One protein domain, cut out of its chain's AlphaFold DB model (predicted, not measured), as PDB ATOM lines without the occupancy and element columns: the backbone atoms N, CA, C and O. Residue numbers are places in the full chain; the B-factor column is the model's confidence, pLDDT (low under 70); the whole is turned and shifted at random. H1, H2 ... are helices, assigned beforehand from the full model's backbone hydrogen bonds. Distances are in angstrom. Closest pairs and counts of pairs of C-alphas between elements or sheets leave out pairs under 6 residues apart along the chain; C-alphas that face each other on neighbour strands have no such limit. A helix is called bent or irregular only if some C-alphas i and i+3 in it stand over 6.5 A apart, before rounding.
ATOM      1  N   VAL A 170     229.479 268.466 235.417       92.44
ATOM      2  CA  VAL A 170     228.122 267.908 235.300       92.44
ATOM      3  C   VAL A 170     228.088 266.720 234.336       92.44
ATOM      4  O   VAL A 170     227.532 265.684 234.673       92.44
ATOM      5  N   ALA A 171     228.740 266.820 233.174       90.38
ATOM      6  CA  ALA A 171     228.807 265.723 232.210       90.38
ATOM      7  C   ALA A 171     229.591 264.515 232.751       90.38
ATOM      8  O   ALA A 171     229.219 263.380 232.478       90.38
ATOM      9  N   GLN A 172     230.652 264.749 233.532       91.19
ATOM     10  CA  GLN A 172     231.405 263.675 234.193       91.19
ATOM     11  C   GLN A 172     230.542 262.939 235.225       91.19
ATOM     12  O   GLN A 172     230.494 261.712 235.217       91.19
ATOM     13  N   ILE A 173     229.818 263.688 236.065       93.00
ATOM     14  CA  ILE A 173     228.898 263.137 237.067       93.00
ATOM     15  C   ILE A 173     227.771 262.359 236.376       93.00
ATOM     16  O   ILE A 173     227.542 261.198 236.706       93.00
ATOM     17  N   LEU A 174     227.109 262.953 235.377       95.00
ATOM     18  CA  LEU A 174     226.047 262.288 234.615       95.00
ATOM     19  C   LEU A 174     226.544 260.996 233.963       95.00
ATOM     20  O   LEU A 174     225.880 259.969 234.072       95.00
ATOM     21  N   PHE A 175     227.730 261.019 233.344       91.94
ATOM     22  CA  PHE A 175     228.347 259.821 232.781       91.94
ATOM     23  C   PHE A 175     228.545 258.749 233.857       91.94
ATOM     24  O   PHE A 175     228.060 257.631 233.705       91.94
ATOM     25  N   GLN A 176     229.181 259.096 234.976       93.12
ATOM     26  CA  GLN A 176     229.457 258.154 236.057       93.12
ATOM     27  C   GLN A 176     228.171 257.498 236.594       93.12
ATOM     28  O   GLN A 176     228.093 256.270 236.661       93.12
ATOM     29  N   TYR A 177     227.149 258.292 236.929       95.19
ATOM     30  CA  TYR A 177     225.883 257.766 237.446       95.19
ATOM     31  C   TYR A 177     225.082 257.003 236.386       95.19
ATOM     32  O   TYR A 177     224.412 256.035 236.734       95.19
ATOM     33  N   SER A 178     225.193 257.360 235.101       95.62
ATOM     34  CA  SER A 178     224.578 256.579 234.019       95.62
ATOM     35  C   SER A 178     225.189 255.181 233.898       95.62
ATOM     36  O   SER A 178     224.457 254.209 233.727       95.62
ATOM     37  N   ILE A 179     226.509 255.049 234.074       93.06
ATOM     38  CA  ILE A 179     227.186 253.747 234.078       93.06
ATOM     39  C   ILE A 179     226.805 252.944 235.325       93.06
ATOM     40  O   ILE A 179     226.558 251.747 235.219       93.06
ATOM     41  N   TYR A 180     226.702 253.572 236.499       95.00
ATOM     42  CA  TYR A 180     226.223 252.878 237.702       95.00
ATOM     43  C   TYR A 180     224.782 252.403 237.578       95.00
ATOM     44  O   TYR A 180     224.490 251.268 237.948       95.00
ATOM     45  N   LEU A 181     223.903 253.231 237.012       96.12
ATOM     46  CA  LEU A 181     222.538 252.831 236.706       96.12
ATOM     47  C   LEU A 181     222.529 251.664 235.714       96.12
ATOM     48  O   LEU A 181     221.845 250.679 235.961       96.12
ATOM     49  N   LEU A 182     223.338 251.720 234.649       94.75
ATOM     50  CA  LEU A 182     223.477 250.621 233.692       94.75
ATOM     51  C   LEU A 182     223.942 249.328 234.373       94.75
ATOM     52  O   LEU A 182     223.360 248.276 234.131       94.75
ATOM     53  N   LEU A 183     224.948 249.388 235.249       93.12
ATOM     54  CA  LEU A 183     225.418 248.225 236.005       93.12
ATOM     55  C   LEU A 183     224.326 247.670 236.929       93.12
ATOM     56  O   LEU A 183     224.128 246.458 236.965       93.12
ATOM     57  N   ALA A 184     223.581 248.532 237.626       95.31
ATOM     58  CA  ALA A 184     222.450 248.119 238.456       95.31
ATOM     59  C   ALA A 184     221.333 247.478 237.615       95.31
ATOM     60  O   ALA A 184     220.801 246.433 237.990       95.31
ATOM     61  N   CYS A 185     221.026 248.047 236.446       96.00
ATOM     62  CA  CYS A 185     220.091 247.477 235.486       96.00
ATOM     63  C   CYS A 185     220.575 246.122 234.961       96.00
ATOM     64  O   CYS A 185     219.770 245.208 234.864       96.00
ATOM     65  N   ILE A 186     221.865 245.946 234.668       93.94
ATOM     66  CA  ILE A 186     222.420 244.644 234.275       93.94
ATOM     67  C   ILE A 186     222.272 243.645 235.430       93.94
ATOM     68  O   ILE A 186     221.771 242.545 235.230       93.94
ATOM     69  N   ILE A 187     222.632 244.012 236.660       93.62
ATOM     70  CA  ILE A 187     222.466 243.127 237.824       93.62
ATOM     71  C   ILE A 187     221.001 242.705 237.979       93.62
ATOM     72  O   ILE A 187     220.706 241.513 238.051       93.62
ATOM     73  N   TYR A 188     220.077 243.664 237.972       95.69
ATOM     74  CA  TYR A 188     218.665 243.371 238.154       95.69
ATOM     75  C   TYR A 188     218.059 242.675 236.935       95.69
ATOM     76  O   TYR A 188     217.638 241.533 237.044       95.69
ATOM     77  N   PHE A 189     218.037 243.303 235.761       95.44
ATOM     78  CA  PHE A 189     217.342 242.770 234.589       95.44
ATOM     79  C   PHE A 189     218.062 241.604 233.919       95.44
ATOM     80  O   PHE A 189     217.378 240.816 233.281       95.44
ATOM     81  N   PHE A 190     219.388 241.464 234.031       93.81
ATOM     82  CA  PHE A 190     220.108 240.345 233.413       93.81
ATOM     83  C   PHE A 190     220.354 239.193 234.392       93.81
ATOM     84  O   PHE A 190     220.060 238.046 234.067       93.81
ATOM     85  N   PHE A 191     220.879 239.458 235.590       93.88
ATOM     86  CA  PHE A 191     221.261 238.380 236.510       93.88
ATOM     87  C   PHE A 191     220.111 237.896 237.407       93.88
ATOM     88  O   PHE A 191     219.971 236.683 237.565       93.88
ATOM     89  N   VAL A 192     219.289 238.803 237.954       95.12
ATOM     90  CA  VAL A 192     218.218 238.479 238.925       95.12
ATOM     91  C   VAL A 192     216.858 238.234 238.258       95.12
ATOM     92  O   VAL A 192     216.228 237.214 238.492       95.12
ATOM     93  N   GLY A 193     216.384 239.172 237.445       94.00
ATOM     94  CA  GLY A 193     215.167 239.129 236.635       94.00
ATOM     95  C   GLY A 193     213.822 239.192 237.374       94.00
ATOM     96  O   GLY A 193     212.839 239.608 236.765       94.00
ATOM     97  N   VAL A 194     213.735 238.766 238.640       92.38
ATOM     98  CA  VAL A 194     212.451 238.523 239.337       92.38
ATOM     99  C   VAL A 194     211.729 239.836 239.692       92.38
ATOM    100  O   VAL A 194     212.368 240.743 240.233       92.38
ATOM    101  N   PRO A 195     210.402 239.955 239.459       93.56
ATOM    102  CA  PRO A 195     209.465 238.923 238.981       93.56
ATOM    103  C   PRO A 195     209.285 238.844 237.453       93.56
ATOM    104  O   PRO A 195     208.521 238.003 236.992       93.56
ATOM    105  N   LEU A 196     209.954 239.691 236.665       93.50
ATOM    106  CA  LEU A 196     209.753 239.797 235.209       93.50
ATOM    107  C   LEU A 196     210.147 238.516 234.465       93.50
ATOM    108  O   LEU A 196     209.451 238.057 233.564       93.50
ATOM    109  N   TRP A 197     211.281 237.943 234.851       94.62
ATOM    110  CA  TRP A 197     211.763 236.635 234.426       94.62
ATOM    111  C   TRP A 197     212.685 236.089 235.519       94.62
ATOM    112  O   TRP A 197     212.930 236.752 236.515       94.62
ATOM    113  N   LYS A 198     213.198 234.868 235.408       93.38
ATOM    114  CA  LYS A 198     213.988 234.288 236.510       93.38
ATOM    115  C   LYS A 198     215.467 234.716 236.534       93.38
ATOM    116  O   LYS A 198     216.168 234.375 237.478       93.38
ATOM    117  N   GLY A 199     215.932 235.457 235.523       95.50
ATOM    118  CA  GLY A 199     217.318 235.927 235.426       95.50
ATOM    119  C   GLY A 199     218.319 234.854 234.982       95.50
ATOM    120  O   GLY A 199     218.075 233.649 235.086       95.50
ATOM    121  N   THR A 200     219.483 235.287 234.493       95.00
ATOM    122  CA  THR A 200     220.547 234.397 234.001       95.00
ATOM    123  C   THR A 200     221.091 233.479 235.094       95.00
ATOM    124  O   THR A 200     221.410 232.334 234.797       95.00
ATOM    125  N   VAL A 201     221.171 233.922 236.357       94.94
ATOM    126  CA  VAL A 201     221.692 233.074 237.449       94.94
ATOM    127  C   VAL A 201     220.781 231.870 237.690       94.94
ATOM    128  O   VAL A 201     221.275 230.750 237.810       94.94
ATOM    129  N   TYR A 202     219.458 232.068 237.686       95.44
ATOM    130  CA  TYR A 202     218.503 230.965 237.797       95.44
ATOM    131  C   TYR A 202     218.594 230.017 236.605       95.44
ATOM    132  O   TYR A 202     218.619 228.805 236.788       95.44
ATOM    133  N   TRP A 203     218.628 230.548 235.378       95.31
ATOM    134  CA  TRP A 203     218.685 229.703 234.185       95.31
ATOM    135  C   TRP A 203     220.000 228.938 234.084       95.31
ATOM    136  O   TRP A 203     219.999 227.798 233.631       95.31
ATOM    137  N   LEU A 204     221.098 229.530 234.554       93.00
ATOM    138  CA  LEU A 204     222.385 228.863 234.678       93.00
ATOM    139  C   LEU A 204     222.324 227.731 235.704       93.00
ATOM    140  O   LEU A 204     222.738 226.623 235.385       93.00
ATOM    141  N   TRP A 205     221.756 227.980 236.888       94.94
ATOM    142  CA  TRP A 205     221.508 226.939 237.888       94.94
ATOM    143  C   TRP A 205     220.649 225.805 237.315       94.94
ATOM    144  O   TRP A 205     221.058 224.650 237.350       94.94
ATOM    145  N   TRP A 206     219.508 226.131 236.701       95.75
ATOM    146  CA  TRP A 206     218.602 225.151 236.100       95.75
ATOM    147  C   TRP A 206     219.280 224.348 234.984       95.75
ATOM    148  O   TRP A 206     219.114 223.133 234.893       95.75
ATOM    149  N   ALA A 207     220.071 225.005 234.133       92.88
ATOM    150  CA  ALA A 207     220.819 224.323 233.088       92.88
ATOM    151  C   ALA A 207     221.884 223.393 233.683       92.88
ATOM    152  O   ALA A 207     222.011 222.260 233.226       92.88
ATOM    153  N   MET A 208     222.627 223.841 234.697       90.50
ATOM    154  CA  MET A 208     223.642 223.029 235.371       90.50
ATOM    155  C   MET A 208     223.043 221.813 236.086       90.50
ATOM    156  O   MET A 208     223.613 220.735 235.982       90.50
ATOM    157  N   GLU A 209     221.898 221.976 236.748       93.12
ATOM    158  CA  GLU A 209     221.207 220.915 237.490       93.12
ATOM    159  C   GLU A 209     220.554 219.883 236.556       93.12
ATOM    160  O   GLU A 209     220.685 218.678 236.753       93.12
ATOM    161  N   TYR A 210     219.846 220.340 235.515       93.12
ATOM    162  CA  TYR A 210     218.926 219.476 234.763       93.12
ATOM    163  C   TYR A 210     219.336 219.190 233.314       93.12
ATOM    164  O   TYR A 210     218.728 218.327 232.675       93.12
ATOM    165  N   LYS A 211     220.291 219.933 232.737       89.94
ATOM    166  CA  LYS A 211     220.624 219.842 231.298       89.94
ATOM    167  C   LYS A 211     222.088 219.554 231.004       89.94
ATOM    168  O   LYS A 211     222.375 218.889 230.012       89.94
ATOM    169  N   LEU A 212     223.011 220.076 231.803       86.25
ATOM    170  CA  LEU A 212     224.440 219.971 231.546       86.25
ATOM    171  C   LEU A 212     225.036 218.766 232.265       86.25
ATOM    172  O   LEU A 212     224.759 218.499 233.428       86.25
ATOM    173  N   VAL A 213     225.953 218.080 231.586       85.31
ATOM    174  CA  VAL A 213     226.789 217.058 232.219       85.31
ATOM    175  C   VAL A 213     227.949 217.765 232.918       85.31
ATOM    176  O   VAL A 213     229.037 217.901 232.354       85.31
TER     177      VAL A 213
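This is residues 170 to 213 of the 682 residues of an uncharacterized protein of Exophiala oligosperma (UniProt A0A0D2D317). A long helix, H1, is followed end to end by a shorter one, H2, nearly in line with it, and together they make a thin rod with a small loop, residues 193 to 198, at the joint. The 44 printed residues hold two named helices, H1 then H2, and no named strand: all helix. The whole is extended, with a radius of gyration of the C-alphas of 15.1 A and spans of 50 by 22 by 6 A.

H1, residues 170 to 192, and H2, residues 199 to 210, touch only at the corner by their short link. The closest C-alphas, those of Val 192 and Gly 199, are 4.4 A apart. H1 touches with residues 189 to 192 alone, H2 with residues 199 to 202 alone. They run the same way at a shallow tilt of 28 degrees. In both helices every O i to N i+4 pair is within hydrogen-bond range.

H1 measures 31.3 A from C-alpha 170 at (228.122, 267.908, 235.300) to C-alpha 192. It is neither bent nor irregular, but only just: C-alphas 189 and 192 are 6.2 A apart. H2 measures 16.5 A and ends with C-alpha 210 at (218.926, 219.476, 234.763).

The C-alphas of Val 170 and Val 213, the two farthest apart, are 51.0 A apart. Residues 170 to 184 and 205 to 211 stand free. The printed part has no cut, and no printed residue is under 70 in pLDDT.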